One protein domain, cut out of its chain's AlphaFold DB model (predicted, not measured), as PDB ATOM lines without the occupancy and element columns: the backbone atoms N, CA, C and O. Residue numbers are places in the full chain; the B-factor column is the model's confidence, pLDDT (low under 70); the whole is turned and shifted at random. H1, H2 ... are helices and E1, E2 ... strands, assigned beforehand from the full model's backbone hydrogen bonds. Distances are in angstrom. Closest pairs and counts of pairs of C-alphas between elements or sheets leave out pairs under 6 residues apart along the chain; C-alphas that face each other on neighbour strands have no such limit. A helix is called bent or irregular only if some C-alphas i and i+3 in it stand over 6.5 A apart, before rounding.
ATOM      1  N   GLY A   5      83.111  31.574  -5.845       72.25
ATOM      2  CA  GLY A   5      83.548  32.961  -5.675       72.25
ATOM      3  C   GLY A   5      84.014  33.301  -4.253       72.25
ATOM      4  O   GLY A   5      84.989  34.032  -4.096       72.25
ATOM      5  N   ASP A   6      83.406  32.716  -3.212       75.81
ATOM      6  CA  ASP A   6      83.846  32.914  -1.818       75.81
ATOM      7  C   ASP A   6      85.206  32.249  -1.538       75.81
ATOM      8  O   ASP A   6      85.983  32.701  -0.687       75.81
ATOM      9  N   LEU A   7      85.491  31.152  -2.248       75.38
ATOM     10  CA  LEU A   7      86.740  30.398  -2.142       75.38
ATOM     11  C   LEU A   7      87.849  31.008  -3.012       75.38
ATOM     12  O   LEU A   7      89.013  30.995  -2.620       75.38
ATOM     13  N   ALA A   8      87.502  31.568  -4.169       81.19
ATOM     14  CA  ALA A   8      88.416  32.094  -5.176       81.19
ATOM     15  C   ALA A   8      88.799  33.565  -4.929       81.19
ATOM     16  O   ALA A   8      88.490  34.447  -5.728       81.19
ATOM     17  N   LYS A   9      89.497  33.839  -3.821       79.44
ATOM     18  CA  LYS A   9      89.892  35.214  -3.440       79.44
ATOM     19  C   LYS A   9      90.907  35.864  -4.386       79.44
ATOM     20  O   LYS A   9      91.014  37.086  -4.416       79.44
ATOM     21  N   ASP A  10      91.660  35.053  -5.125       87.75
ATOM     22  CA  ASP A  10      92.657  35.479  -6.101       87.75
ATOM     23  C   ASP A  10      92.774  34.474  -7.263       87.75
ATOM     24  O   ASP A  10      92.225  33.368  -7.222       87.75
ATOM     25  N   ASP A  11      93.496  34.867  -8.319       89.81
ATOM     26  CA  ASP A  11      93.714  34.044  -9.521       89.81
ATOM     27  C   ASP A  11      94.343  32.684  -9.190       89.81
ATOM     28  O   ASP A  11      93.965  31.654  -9.749       89.81
ATOM     29  N   ARG A  12      95.267  32.670  -8.225       92.38
ATOM     30  CA  ARG A  12      95.961  31.467  -7.769       92.38
ATOM     31  C   ARG A  12      94.984  30.461  -7.177       92.38
ATOM     32  O   ARG A  12      94.939  29.316  -7.617       92.38
ATOM     33  N   THR A  13      94.194  30.886  -6.198       91.25
ATOM     34  CA  THR A  13      93.206  30.036  -5.533       91.25
ATOM     35  C   THR A  13      92.155  29.581  -6.533       91.25
ATOM     36  O   THR A  13      91.779  28.414  -6.540       91.25
ATOM     37  N   ALA A  14      91.751  30.454  -7.456       92.94
ATOM     38  CA  ALA A  14      90.829  30.091  -8.517       92.94
ATOM     39  C   ALA A  14      91.377  28.978  -9.430       92.94
ATOM     40  O   ALA A  14      90.691  27.983  -9.654       92.94
ATOM     41  N   ARG A  15      92.630  29.077  -9.899       94.38
ATOM     42  CA  ARG A  15      93.289  28.014 -10.687       94.38
ATOM     43  C   ARG A  15      93.384  26.703  -9.919       94.38
ATOM     44  O   ARG A  15      93.171  25.636 -10.494       94.38
ATOM     45  N   ILE A  16      93.661  26.782  -8.619       93.62
ATOM     46  CA  ILE A  16      93.679  25.616  -7.739       93.62
ATOM     47  C   ILE A  16      92.305  24.943  -7.706       93.62
ATOM     48  O   ILE A  16      92.219  23.739  -7.934       93.62
ATOM     49  N   LEU A  17      91.237  25.705  -7.464       92.50
ATOM     50  CA  LEU A  17      89.869  25.183  -7.446       92.50
ATOM     51  C   LEU A  17      89.514  24.546  -8.793       92.50
ATOM     52  O   LEU A  17      89.051  23.411  -8.823       92.50
ATOM     53  N   VAL A  18      89.813  25.225  -9.906       92.94
ATOM     54  CA  VAL A  18      89.583  24.694 -11.257       92.94
ATOM     55  C   VAL A  18      90.336  23.378 -11.472       92.94
ATOM     56  O   VAL A  18      89.754  22.441 -12.004       92.94
ATOM     57  N   SER A  19      91.573  23.242 -10.982       93.38
ATOM     58  CA  SER A  19      92.338  21.987 -11.089       93.38
ATOM     59  C   SER A  19      91.764  20.804 -10.308       93.38
ATOM     60  O   SER A  19      92.135  19.664 -10.568       93.38
ATOM     61  N   MET A  20      90.884  21.065  -9.340       91.50
ATOM     62  CA  MET A  20      90.177  20.025  -8.593       91.50
ATOM     63  C   MET A  20      88.801  19.696  -9.185       91.50
ATOM     64  O   MET A  20      88.185  18.720  -8.757       91.50
ATOM     65  N   LEU A  21      88.310  20.522 -10.114       91.81
ATOM     66  CA  LEU A  21      87.013  20.371 -10.778       91.81
ATOM     67  C   LEU A  21      87.160  19.812 -12.195       91.81
ATOM     68  O   LEU A  21      86.357  18.989 -12.613       91.81
ATOM     69  N   ALA A  22      88.155  20.284 -12.942       92.56
ATOM     70  CA  ALA A  22      88.393  19.891 -14.320       92.56
ATOM     71  C   ALA A  22      89.344  18.694 -14.404       92.56
ATOM     72  O   ALA A  22      90.277  18.559 -13.610       92.56
ATOM     73  N   GLU A  23      89.135  17.860 -15.421       90.69
ATOM     74  CA  GLU A  23      90.088  16.816 -15.782       90.69
ATOM     75  C   GLU A  23      91.442  17.441 -16.169       90.69
ATOM     76  O   GLU A  23      91.480  18.509 -16.798       90.69
ATOM     77  N   PRO A  24      92.571  16.793 -15.828       88.88
ATOM     78  CA  PRO A  24      93.865  17.213 -16.342       88.88
ATOM     79  C   PRO A  24      93.855  17.152 -17.877       88.88
ATOM     80  O   PRO A  24      93.224  16.272 -18.456       88.88
ATOM     81  N   ASP A  25      94.578  18.067 -18.530       91.31
ATOM     82  CA  ASP A  25      94.659  18.168 -20.001       91.31
ATOM     83  C   ASP A  25      93.356  18.631 -20.707       91.31
ATOM     84  O   ASP A  25      93.244  18.565 -21.936       91.31
ATOM     85  N   ASP A  26      92.356  19.145 -19.974       95.06
ATOM     86  CA  ASP A  26      91.154  19.714 -20.599       95.06
ATOM     87  C   ASP A  26      91.454  21.039 -21.326       95.06
ATOM     88  O   ASP A  26      91.549  22.114 -20.727       95.06
ATOM     89  N   ALA A  27      91.572  20.959 -22.654       95.56
ATOM     90  CA  ALA A  27      91.965  22.081 -23.507       95.56
ATOM     91  C   ALA A  27      90.978  23.263 -23.480       95.56
ATOM     92  O   ALA A  27      91.385  24.409 -23.668       95.56
ATOM     93  N   VAL A  28      89.682  23.011 -23.254       96.00
ATOM     94  CA  VAL A  28      88.671  24.080 -23.164       96.00
ATOM     95  C   VAL A  28      88.902  24.900 -21.899       96.00
ATOM     96  O   VAL A  28      89.044  26.120 -21.973       96.00
ATOM     97  N   THR A  29      89.013  24.236 -20.749       96.00
ATOM     98  CA  THR A  29      89.309  24.888 -19.471       96.00
ATOM     99  C   THR A  29      90.659  25.597 -19.512       96.00
ATOM    100  O   THR A  29      90.760  26.741 -19.073       96.00
ATOM    101  N   GLY A  30      91.689  24.974 -20.093       95.94
ATOM    102  CA  GLY A  30      93.015  25.584 -20.212       95.94
ATOM    103  C   GLY A  30      93.024  26.852 -21.062       95.94
ATOM    104  O   GLY A  30      93.629  27.851 -20.666       95.94
ATOM    105  N   ARG A  31      92.274  26.869 -22.171       96.00
ATOM    106  CA  ARG A  31      92.076  28.074 -22.988       96.00
ATOM    107  C   ARG A  31      91.335  29.179 -22.237       96.00
ATOM    108  O   ARG A  31      91.716  30.345 -22.322       96.00
ATOM    109  N   LEU A  32      90.274  28.842 -21.506       95.75
ATOM    110  CA  LEU A  32      89.536  29.827 -20.711       95.75
ATOM    111  C   LEU A  32      90.429  30.425 -19.618       95.75
ATOM    112  O   LEU A  32      90.496  31.643 -19.482       95.75
ATOM    113  N   LEU A  33      91.214  29.593 -18.930       95.06
ATOM    114  CA  LEU A  33      92.178  30.032 -17.921       95.06
ATOM    115  C   LEU A  33      93.318  30.887 -18.482       95.06
ATOM    116  O   LEU A  33      93.820  31.766 -17.775       95.06
ATOM    117  N   SER A  34      93.779  30.620 -19.706       92.88
ATOM    118  CA  SER A  34      94.827  31.425 -20.343       92.88
ATOM    119  C   SER A  34      94.299  32.789 -20.792       92.88
ATOM    120  O   SER A  34      95.028  33.776 -20.723       92.88
ATOM    121  N   ARG A  35      93.025  32.861 -21.195       93.31
ATOM    122  CA  ARG A  35      92.388  34.078 -21.711       93.31
ATOM    123  C   ARG A  35      91.769  34.971 -20.634       93.31
ATOM    124  O   ARG A  35      91.866  36.187 -20.750       93.31
ATOM    125  N   LEU A  36      91.106  34.378 -19.642       93.00
ATOM    126  CA  LEU A  36      90.303  35.076 -18.624       93.00
ATOM    127  C   LEU A  36      90.976  35.098 -17.245       93.00
ATOM    128  O   LEU A  36      90.622  35.887 -16.375       93.00
ATOM    129  N   GLY A  37      91.937  34.202 -17.013       93.00
ATOM    130  CA  GLY A  37      92.403  33.899 -15.663       93.00
ATOM    131  C   GLY A  37      91.417  33.018 -14.888       93.00
ATOM    132  O   GLY A  37      90.322  32.682 -15.345       93.00
ATOM    133  N   GLY A  38      91.830  32.596 -13.700       92.81
ATOM    134  CA  GLY A  38      91.098  31.674 -12.840       92.81
ATOM    135  C   GLY A  38      89.791  32.247 -12.313       92.81
ATOM    136  O   GLY A  38      88.761  31.581 -12.400       92.81
ATOM    137  N   ALA A  39      89.818  33.466 -11.768       90.06
ATOM    138  CA  ALA A  39      88.651  34.040 -11.095       90.06
ATOM    139  C   ALA A  39      87.478  34.249 -12.067       90.06
ATOM    140  O   ALA A  39      86.350  33.850 -11.779       90.06
ATOM    141  N   GLU A  40      87.750  34.801 -13.251       91.00
ATOM    142  CA  GLU A  40      86.725  34.997 -14.278       91.00
ATOM    143  C   GLU A  40      86.265  33.659 -14.882       91.00
ATOM    144  O   GLU A  40      85.070  33.480 -15.110       91.00
ATOM    145  N   THR A  41      87.162  32.674 -15.041       93.31
ATOM    146  CA  THR A  41      86.772  31.318 -15.473       93.31
ATOM    147  C   THR A  41      85.773  30.678 -14.503       93.31
ATOM    148  O   THR A  41      84.778  30.107 -14.946       93.31
ATOM    149  N   LEU A  42      85.980  30.814 -13.188       90.25
ATOM    150  CA  LEU A  42      85.014  30.343 -12.188       90.25
ATOM    151  C   LEU A  42      83.699  31.130 -12.229       90.25
ATOM    152  O   LEU A  42      82.633  30.531 -12.129       90.25
ATOM    153  N   GLY A  43      83.747  32.447 -12.444       88.81
ATOM    154  CA  GLY A  43      82.531  33.251 -12.605       88.81
ATOM    155  C   GLY A  43      81.687  32.810 -13.808       88.81
ATOM    156  O   GLY A  43      80.463  32.719 -13.722       88.81
ATOM    157  N   VAL A  44      82.336  32.473 -14.924       91.31
ATOM    158  CA  VAL A  44      81.677  31.952 -16.132       91.31
ATOM    159  C   VAL A  44      81.147  30.521 -15.933       91.31
ATOM    160  O   VAL A  44      80.117  30.165 -16.518       91.31
ATOM    161  N   LEU A  45      81.818  29.722 -15.095       89.19
ATOM    162  CA  LEU A  45      81.362  28.395 -14.674       89.19
ATOM    163  C   LEU A  45      80.082  28.471 -13.825       89.19
ATOM    164  O   LEU A  45      79.167  27.687 -14.054       89.19
ATOM    165  N   GLU A  46      80.008  29.408 -12.873       85.94
ATOM    166  CA  GLU A  46      78.843  29.581 -11.989       85.94
ATOM    167  C   GLU A  46      77.652  30.279 -12.667       85.94
ATOM    168  O   GLU A  46      76.506  30.076 -12.269       85.94
ATOM    169  N   GLY A  47      77.906  31.123 -13.668       85.69
ATOM    170  CA  GLY A  47      76.870  31.893 -14.352       85.69
ATOM    171  C   GLY A  47      76.217  31.181 -15.541       85.69
ATOM    172  O   GLY A  47      76.750  30.237 -16.116       85.69
ATOM    173  N   GLU A  48      75.089  31.723 -16.007       81.50
ATOM    174  CA  GLU A  48      74.384  31.267 -17.223       81.50
ATOM    175  C   GLU A  48      74.804  32.036 -18.495       81.50
ATOM    176  O   GLU A  48      74.204  31.895 -19.564       81.50
ATOM    177  N   GLY A  49      75.827  32.889 -18.383       84.44
ATOM    178  CA  GLY A  49      76.273  33.800 -19.439       84.44
ATOM    179  C   GLY A  49      76.929  33.115 -20.642       84.44
ATOM    180  O   GLY A  49      77.046  31.893 -20.734       84.44
ATOM    181  N   LYS A  50      77.399  33.917 -21.601       90.38
ATOM    182  CA  LYS A  50      78.180  33.402 -22.730       90.38
ATOM    183  C   LYS A  50      79.573  32.989 -22.249       90.38
ATOM    184  O   LYS A  50      80.262  33.791 -21.625       90.38
ATOM    185  N   VAL A  51      79.996  31.778 -22.598       94.12
ATOM    186  CA  VAL A  51      81.382  31.333 -22.413       94.12
ATOM    187  C   VAL A  51      82.184  31.743 -23.655       94.12
ATOM    188  O   VAL A  51      81.710  31.521 -24.774       94.12
ATOM    189  N   PRO A  52      83.354  32.386 -23.512       92.62
ATOM    190  CA  PRO A  52      84.188  32.736 -24.656       92.62
ATOM    191  C   PRO A  52      84.536  31.519 -25.513       92.62
ATOM    192  O   PRO A  52      84.837  30.452 -24.995       92.62
ATOM    193  N   ASP A  53      84.490  31.703 -26.833       90.44
ATOM    194  CA  ASP A  53      84.838  30.703 -27.853       90.44
ATOM    195  C   ASP A  53      84.028  29.392 -27.835       90.44
ATOM    196  O   ASP A  53      84.341  28.485 -28.604       90.44
ATOM    197  N   LEU A  54      82.965  29.310 -27.031       94.56
ATOM    198  CA  LEU A  54      82.012  28.202 -27.037       94.56
ATOM    199  C   LEU A  54      80.638  28.679 -27.506       94.56
ATOM    200  O   LEU A  54      80.207  29.806 -27.223       94.56
ATOM    201  N   ASP A  55      79.928  27.804 -28.213       95.19
ATOM    202  CA  ASP A  55      78.502  27.994 -28.428       95.19
ATOM    203  C   ASP A  55      77.704  27.661 -27.153       95.19
ATOM    204  O   ASP A  55      78.249  27.258 -26.124       95.19
ATOM    205  N   ARG A  56      76.386  27.876 -27.191       92.81
ATOM    206  CA  ARG A  56      75.525  27.668 -26.019       92.81
ATOM    207  C   ARG A  56      75.508  26.209 -25.546       92.81
ATOM    208  O   ARG A  56      75.381  25.981 -24.346       92.81
ATOM    209  N   VAL A  57      75.572  25.249 -26.466       93.94
ATOM    210  CA  VAL A  57      75.488  23.819 -26.148       93.94
ATOM    211  C   VAL A  57      76.805  23.361 -25.536       93.94
ATOM    212  O   VAL A  57      76.795  22.795 -24.444       93.94
ATOM    213  N   ASP A  58      77.928  23.690 -26.168       94.50
ATOM    214  CA  ASP A  58      79.264  23.350 -25.672       94.50
ATOM    215  C   ASP A  58      79.551  24.008 -24.319       94.50
ATOM    216  O   ASP A  58      80.090  23.369 -23.414       94.50
ATOM    217  N   ALA A  59      79.120  25.261 -24.140       94.81
ATOM    218  CA  ALA A  59      79.178  25.950 -22.857       94.81
ATOM    219  C   ALA A  59      78.429  25.189 -21.757       94.81
ATOM    220  O   ALA A  59      78.944  25.049 -20.649       94.81
ATOM    221  N   GLN A  60      77.224  24.689 -22.049       93.00
ATOM    222  CA  GLN A  60      76.451  23.927 -21.070       93.00
ATOM    223  C   GLN A  60      77.124  22.592 -20.744       93.00
ATOM    224  O   GLN A  60      77.279  22.264 -19.573       93.00
ATOM    225  N   VAL A  61      77.600  21.863 -21.759       93.38
ATOM    226  CA  VAL A  61      78.319  20.594 -21.566       93.38
ATOM    227  C   VAL A  61      79.573  20.789 -20.713       93.38
ATOM    228  O   VAL A  61      79.847  19.978 -19.830       93.38
ATOM    229  N   TRP A  62      80.335  21.860 -20.950       94.38
ATOM    230  CA  TRP A  62      81.507  22.197 -20.145       94.38
ATOM    231  C   TRP A  62      81.130  22.465 -18.678       94.38
ATOM    232  O   TRP A  62      81.729  21.869 -17.780       94.38
ATOM    233  N   ARG A  63      80.088  23.268 -18.416       92.50
ATOM    234  CA  ARG A  63      79.606  23.516 -17.044       92.50
ATOM    235  C   ARG A  63      79.138  22.250 -16.346       92.50
ATOM    236  O   ARG A  63      79.495  22.027 -15.190       92.50
ATOM    237  N   ASP A  64      78.357  21.424 -17.031       90.19
ATOM    238  CA  ASP A  64      77.802  20.195 -16.462       90.19
ATOM    239  C   ASP A  64      78.927  19.233 -16.055       90.19
ATOM    240  O   ASP A  64      78.876  18.633 -14.983       90.19
ATOM    241  N   ARG A  65      79.996  19.146 -16.861       89.31
ATOM    242  CA  ARG A  65      81.180  18.339 -16.536       89.31
ATOM    243  C   ARG A  65      81.893  18.823 -15.278       89.31
ATOM    244  O   ARG A  65      82.191  18.000 -14.425       89.31
ATOM    245  N   LEU A  66      82.154  20.125 -15.146       88.31
ATOM    246  CA  LEU A  66      82.918  20.668 -14.014       88.31
ATOM    247  C   LEU A  66      82.085  20.743 -12.722       88.31
ATOM    248  O   LEU A  66      82.606  20.528 -11.629       88.31
ATOM    249  N   SER A  67      80.785  21.020 -12.827       79.00
ATOM    250  CA  SER A  67      79.885  21.146 -11.669       79.00
ATOM    251  C   SER A  67      79.476  19.802 -11.056       79.00
ATOM    252  O   SER A  67      79.144  19.746  -9.870       79.00
ATOM    253  N   ALA A  68      79.548  18.707 -11.818       74.88
ATOM    254  CA  ALA A  68      79.244  17.364 -11.326       74.88
ATOM    255  C   ALA A  68      80.299  16.807 -10.351       74.88
ATOM    256  O   ALA A  68      80.024  15.835  -9.645       74.88
ATOM    257  N   VAL A  69      81.501  17.392 -10.310       70.31
ATOM    258  CA  VAL A  69      82.667  16.761  -9.676       70.31
ATOM    259  C   VAL A  69      82.701  16.939  -8.162       70.31
ATOM    260  O   VAL A  69      83.071  16.000  -7.453       70.31
ATOM    261  N   SER A  70      82.358  18.113  -7.620       75.00
ATOM    262  CA  SER A  70      82.425  18.367  -6.169       75.00
ATOM    263  C   SER A  70      81.646  19.615  -5.750       75.00
ATOM    264  O   SER A  70      81.589  20.606  -6.476       75.00
ATOM    265  N   ARG A  71      81.095  19.596  -4.529       80.94
ATOM    266  CA  ARG A  71      80.464  20.783  -3.921       80.94
ATOM    267  C   ARG A  71      81.522  21.742  -3.343       80.94
ATOM    268  O   ARG A  71      82.553  21.267  -2.863       80.94
ATOM    269  N   PRO A  72      81.258  23.061  -3.276       80.94
ATOM    270  CA  PRO A  72      82.205  24.039  -2.722       80.94
ATOM    271  C   PRO A  72      82.693  23.718  -1.300       80.94
ATOM    272  O   PRO A  72      83.881  23.841  -1.011       80.94
ATOM    273  N   ASP A  73      81.817  23.232  -0.416       83.00
ATOM    274  CA  ASP A  73      82.201  22.880   0.960       83.00
ATOM    275  C   ASP A  73      83.177  21.687   1.014       83.00
ATOM    276  O   ASP A  73      84.120  21.678   1.809       83.00
ATOM    277  N   GLU A  74      83.002  20.692   0.135       86.25
ATOM    278  CA  GLU A  74      83.921  19.548   0.019       86.25
ATOM    279  C   GLU A  74      85.288  19.987  -0.508       86.25
ATOM    280  O   GLU A  74      86.327  19.472  -0.085       86.25
ATOM    281  N   LEU A  75      85.278  20.959  -1.417       86.94
ATOM    282  CA  LEU A  75      86.469  21.524  -2.021       86.94
ATOM    283  C   LEU A  75      87.280  22.348  -1.011       86.94
ATOM    284  O   LEU A  75      88.497  22.186  -0.914       86.94
ATOM    285  N   ALA A  76      86.599  23.148  -0.187       85.69
ATOM    286  CA  ALA A  76      87.211  23.873   0.922       85.69
ATOM    287  C   ALA A  76      87.904  22.924   1.914       85.69
ATOM    288  O   ALA A  76      89.008  23.202   2.384       85.69
ATOM    289  N   GLU A  77      87.290  21.779   2.216       88.38
ATOM    290  CA  GLU A  77      87.899  20.795   3.107       88.38
ATOM    291  C   GLU A  77      89.087  20.067   2.458       88.38
ATOM    292  O   GLU A  77      90.092  19.812   3.123       88.38
ATOM    293  N   ARG A  78      89.027  19.774   1.149       88.81
ATOM    294  CA  ARG A  78      90.179  19.238   0.399       88.81
ATOM    295  C   ARG A  78      91.367  20.196   0.428       88.81
ATOM    296  O   ARG A  78      92.475  19.743   0.700       88.81
ATOM    297  N   LEU A  79      91.134  21.494   0.227       86.88
ATOM    298  CA  LEU A  79      92.172  22.524   0.320       86.88
ATOM    299  C   LEU A  79      92.872  22.510   1.683       86.88
ATOM    300  O   LEU A  79      94.093  22.396   1.743       86.88
ATOM    301  N   ARG A  80      92.103  22.517   2.780       86.94
ATOM    302  CA  ARG A  80      92.667  22.463   4.142       86.94
ATOM    303  C   ARG A  80      93.487  21.200   4.399       86.94
ATOM    304  O   ARG A  80      94.453  21.250   5.154       86.94
ATOM    305  N   ARG A  81      93.099  20.055   3.825       88.81
ATOM    306  CA  ARG A  81      93.874  18.807   3.948       88.81
ATOM    307  C   ARG A  81      95.216  18.907   3.230       88.81
ATOM    308  O   ARG A  81      96.239  18.607   3.829       88.81
ATOM    309  N   ILE A  82      95.213  19.401   1.997       87.19
ATOM    310  CA  ILE A  82      96.426  19.579   1.190       87.19
ATOM    311  C   ILE A  82      97.429  20.503   1.891       87.19
ATOM    312  O   ILE A  82      98.613  20.175   1.959       87.19
ATOM    313  N   GLU A  83      96.954  21.613   2.463       83.88
ATOM    314  CA  GLU A  83      97.793  22.535   3.239       83.88
ATOM    315  C   GLU A  83      98.456  21.849   4.444       83.88
ATOM    316  O   GLU A  83      99.623  22.105   4.741       83.88
ATOM    317  N   ARG A  84      97.741  20.944   5.127       87.75
ATOM    318  CA  ARG A  84      98.278  20.180   6.269       87.75
ATOM    319  C   ARG A  84      99.294  19.118   5.853       87.75
ATOM    320  O   ARG A  84     100.219  18.850   6.612       87.75
ATOM    321  N   ASP A  85      99.145  18.549   4.660       90.69
ATOM    322  CA  ASP A  85      99.985  17.455   4.153       90.69
ATOM    323  C   ASP A  85     101.330  17.936   3.568       90.69
ATOM    324  O   ASP A  85     102.091  17.142   3.002       90.69
ATOM    325  N   GLY A  86     101.634  19.235   3.676       86.25
ATOM    326  CA  GLY A  86     102.869  19.824   3.151       86.25
ATOM    327  C   GLY A  86     102.965  19.755   1.626       86.25
ATOM    328  O   GLY A  86     104.067  19.709   1.074       86.25
ATOM    329  N   ILE A  87     101.822  19.695   0.941       92.44
ATOM    330  CA  ILE A  87     101.749  19.707  -0.517       92.44
ATOM    331  C   ILE A  87     101.789  21.165  -0.974       92.44
ATOM    332  O   ILE A  87     100.930  21.972  -0.622       92.44
ATOM    333  N   GLY A  88     102.808  21.497  -1.758       93.12
ATOM    334  CA  GLY A  88     102.931  22.786  -2.416       93.12
ATOM    335  C   GLY A  88     102.095  22.849  -3.690       93.12
ATOM    336  O   GLY A  88     101.651  21.837  -4.236       93.12
ATOM    337  N   VAL A  89     101.908  24.068  -4.186       95.31
ATOM    338  CA  VAL A  89     101.283  24.311  -5.485       95.31
ATOM    339  C   VAL A  89     102.102  25.332  -6.243       95.31
ATOM    340  O   VAL A  89     102.528  26.326  -5.660       95.31
ATOM    341  N   LEU A  90     102.287  25.119  -7.536       96.38
ATOM    342  CA  LEU A  90     102.733  26.150  -8.459       96.38
ATOM    343  C   LEU A  90     101.603  26.494  -9.421       96.38
ATOM    344  O   LEU A  90     100.873  25.606  -9.864       96.38
ATOM    345  N   VAL A  91     101.485  27.769  -9.769       95.00
ATOM    346  CA  VAL A  91     100.614  28.257 -10.844       95.00
ATOM    347  C   VAL A  91     101.459  28.915 -11.939       95.00
ATOM    348  O   VAL A  91     102.584  29.344 -11.660       95.00
ATOM    349  N   PRO A  92     100.961  29.003 -13.188       93.75
ATOM    350  CA  PRO A  92     101.655  29.729 -14.244       93.75
ATOM    351  C   PRO A  92     102.057  31.138 -13.791       93.75
ATOM    352  O   PRO A  92     101.227  31.894 -13.293       93.75
ATOM    353  N   GLY A  93     103.334  31.482 -13.966       91.06
ATOM    354  CA  GLY A  93     103.909  32.758 -13.520       91.06
ATOM    355  C   GLY A  93     104.670  32.690 -12.192       91.06
ATOM    356  O   GLY A  93     105.445  33.601 -11.903       91.06
ATOM    357  N   ASP A  94     104.531  31.608 -11.419       95.94
ATOM    358  CA  ASP A  94     105.372  31.389 -10.241       95.94
ATOM    359  C   ASP A  94     106.848  31.231 -10.634       95.94
ATOM    360  O   ASP A  94     107.185  30.665 -11.676       95.94
ATOM    361  N   ARG A  95     107.754  31.667  -9.750       95.44
ATOM    362  CA  ARG A  95     109.211  31.633  -9.981       95.44
ATOM    363  C   ARG A  95     109.732  30.252 -10.388       95.44
ATOM    364  O   ARG A  95     110.647  30.169 -11.200       95.44
ATOM    365  N   HIS A  96     109.189  29.193  -9.789       96.94
ATOM    366  CA  HIS A  96     109.623  27.817 -10.027       96.94
ATOM    367  C   HIS A  96     108.773  27.084 -11.080       96.94
ATOM    368  O   HIS A  96     108.900  25.871 -11.240       96.94
ATOM    369  N   TRP A  97     107.909  27.800 -11.810       96.06
ATOM    370  CA  TRP A  97     107.107  27.219 -12.882       96.06
ATOM    371  C   TRP A  97     108.005  26.751 -14.049       96.06
ATOM    372  O   TRP A  97     108.737  27.566 -14.619       96.06
ATOM    373  N   PRO A  98     107.969  25.462 -14.440       95.06
ATOM    374  CA  PRO A  98     108.800  24.931 -15.522       95.06
ATOM    375  C   PRO A  98     108.381  25.515 -16.877       95.06
ATOM    376  O   PRO A  98     107.288  25.240 -17.360       95.06
ATOM    377  N   SER A  99     109.256  26.259 -17.553       91.44
ATOM    378  CA  SER A  99     108.933  26.886 -18.851       91.44
ATOM    379  C   SER A  99     108.551  25.879 -19.945       91.44
ATOM    380  O   SER A  99     107.734  26.186 -20.812       91.44
ATOM    381  N   ALA A 100     109.080  24.654 -19.870       91.44
ATOM    382  CA  ALA A 100     108.832  23.583 -20.833       91.44
ATOM    383  C   ALA A 100     107.352  23.192 -20.956       91.44
ATOM    384  O   ALA A 100     106.906  22.834 -22.046       91.44
ATOM    385  N   VAL A 101     106.569  23.297 -19.873       92.56
ATOM    386  CA  VAL A 101     105.138  22.935 -19.914       92.56
ATOM    387  C   VAL A 101     104.327  23.893 -20.783       92.56
ATOM    388  O   VAL A 101     103.259  23.524 -21.259       92.56
ATOM    389  N   GLY A 102     104.856  25.091 -21.065       91.00
ATOM    390  CA  GLY A 102     104.262  26.016 -22.029       91.00
ATOM    391  C   GLY A 102     104.176  25.435 -23.445       91.00
ATOM    392  O   GLY A 102     103.290  25.820 -24.203       91.00
ATOM    393  N   GLY A 103     105.018  24.449 -23.787       93.06
ATOM    394  CA  GLY A 103     104.948  23.729 -25.062       93.06
ATOM    395  C   GLY A 103     103.654  22.932 -25.268       93.06
ATOM    396  O   GLY A 103     103.372  22.527 -26.392       93.06
ATOM    397  N   LEU A 104     102.854  22.733 -24.214       94.38
ATOM    398  CA  LEU A 104     101.553  22.066 -24.285       94.38
ATOM    399  C   LEU A 104     100.411  23.019 -24.696       94.38
ATOM    400  O   LEU A 104      99.327  22.556 -25.036       94.38
ATOM    401  N   GLY A 105     100.623  24.340 -24.711       95.19
ATOM    402  CA  GLY A 105      99.591  25.311 -25.101       95.19
ATOM    403  C   GLY A 105      98.348  25.247 -24.206       95.19
ATOM    404  O   GLY A 105      98.468  25.200 -22.984       95.19
ATOM    405  N   ASP A 106      97.153  25.197 -24.810       95.69
ATOM    406  CA  ASP A 106      95.858  25.087 -24.103       95.69
ATOM    407  C   ASP A 106      95.754  23.839 -23.204       95.69
ATOM    408  O   ASP A 106      94.875  23.753 -22.354       95.69
ATOM    409  N   ARG A 107      96.646  22.867 -23.401       95.69
ATOM    410  CA  ARG A 107      96.740  21.607 -22.660       95.69
ATOM    411  C   ARG A 107      97.755  21.645 -21.512       95.69
ATOM    412  O   ARG A 107      97.987  20.642 -20.838       95.69
ATOM    413  N   ALA A 108      98.396  22.790 -21.281       95.31
ATOM    414  CA  ALA A 108      99.296  22.958 -20.149       95.31
ATOM    415  C   ALA A 108      98.548  22.767 -18.813       95.31
ATOM    416  O   ALA A 108      97.387  23.168 -18.694       95.31
ATOM    417  N   PRO A 109      99.199  22.193 -17.782       95.75
ATOM    418  CA  PRO A 109      98.591  22.038 -16.467       95.75
ATOM    419  C   PRO A 109      98.074  23.369 -15.910       95.75
ATOM    420  O   PRO A 109      98.766  24.385 -15.970       95.75
ATOM    421  N   PHE A 110      96.882  23.357 -15.307       95.38
ATOM    422  CA  PHE A 110      96.305  24.548 -14.665       95.38
ATOM    423  C   PHE A 110      97.120  24.984 -13.442       95.38
ATOM    424  O   PHE A 110      97.287  26.178 -13.189       95.38
ATOM    425  N   VAL A 111      97.623  23.984 -12.713       96.38
ATOM    426  CA  VAL A 111      98.542  24.076 -11.577       96.38
ATOM    427  C   VAL A 111      99.475  22.860 -11.593       96.38
ATOM    428  O   VAL A 111      99.161  21.840 -12.210       96.38
ATOM    429  N   LEU A 112     100.591  22.935 -10.870       96.12
ATOM    430  CA  LEU A 112     101.413  21.777 -10.526       96.12
ATOM    431  C   LEU A 112     101.370  21.561  -9.016       96.12
ATOM    432  O   LEU A 112     101.797  22.421  -8.248       96.12
ATOM    433  N   TRP A 113     100.879  20.400  -8.598       95.00
ATOM    434  CA  TRP A 113     100.944  19.950  -7.210       95.00
ATOM    435  C   TRP A 113     102.349  19.425  -6.919       95.00
ATOM    436  O   TRP A 113     102.829  18.527  -7.611       95.00
ATOM    437  N   THR A 114     103.024  19.979  -5.915       95.19
ATOM    438  CA  THR A 114     104.426  19.669  -5.621       95.19
ATOM    439  C   THR A 114     104.596  19.101  -4.219       95.19
ATOM    440  O   THR A 114     103.842  19.388  -3.292       95.19
ATOM    441  N   ARG A 115     105.618  18.264  -4.047       93.25
ATOM    442  CA  ARG A 115     106.079  17.803  -2.737       93.25
ATOM    443  C   ARG A 115     107.600  17.767  -2.756       93.25
ATOM    444  O   ARG A 115     108.180  17.129  -3.630       93.25
TER     445      ARG A 115
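This is residues 5 to 115 of the 150 residues of the protein "DNA processing protein" of Brevibacterium casei CIP 102111 (UniProt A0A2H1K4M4). Helix H1 is in the middle of a compact, mostly helical domain, with the other parts set round it: the two arms of the bent helix H2, then H3 at one end, H4 along one side, and a small two-stranded sheet of E1 and E2. H5 is at the edge of the domain on the far side from H4 and packs on the first arm of H2. The printed part has 111 residues, with five named helices and two named strands in the order H1, H2, H3, H4, E1, H5, E2; the sheet has the order E1, E2 and is antiparallel. The radius of gyration of the C-alphas is 13.7 A, and the C-alphas span 40 by 34 by 20 A.

Find C-alpha 11 at (93.714, 34.044, -9.521); from there H1 runs 15.3 A through residues 11 to 21. H2, residues 27 to 46, was assigned as one helix by its hydrogen bonds but is bent, with C-alphas 35 and 38 9.3 A apart; its arms are H2a, residues 27 to 35, and H2b, residues 38 to 46, 12.1 A and 12.5 A long. H3, residues 56 to 67, is 16.4 A long. H4 starts at C-alpha 72, (82.205, 24.039, -2.722), and runs 18.8 A through residues 72 to 84. E1 is residues 88 to 90, 6.9 A. H5, residues 99 to 107, 13.8 A, is irregular: C-alphas 103 and 106 are 9.2 A apart. E2, residues 112 to 114, 6.1 A, ends at C-alpha 114, (104.426, 19.669, -5.621).

H2, with both arms, is the hub, touching three other helices. Look at Ala 14 and Gly 38, whose C-alphas, 4.6 A apart, are the closest of H1 and H2b; these touch at a steep tilt of 47 degrees. H2b also touches H3, about perpendicular at 75 degrees, with residues 63 to 67 of H3 alone; the closest C-alphas, of Leu 45 and Arg 63, are 5.7 A apart. H2a touches H5 at a steep tilt of 65 degrees, the C-alphas of Gly 30 and Asp 106 coming closest at 4.8 A. H4 touches no helix; it is close to but not clearly touching H1, with the C-alphas of Leu 17 and Leu 75 closest at 7.4 A. H1 and E1 are near each other. In E1 and E2, antiparallel at 152 degrees, N 88 and O 114 are 2.8 A apart, within hydrogen-bond range. In H1, H2a, H2b, H3 and H4 every O i to N i+4 pair is within range; in H5 0 of 5 are, beside 5 of 6 O i to N i+3 pairs.

The C-alphas of Arg 56 and Gly 86, 40.7 A apart, are the two farthest apart. The printed part has no cut and no long link. Mean pLDDT of the printed part is 90.5, and no printed residue is under 70.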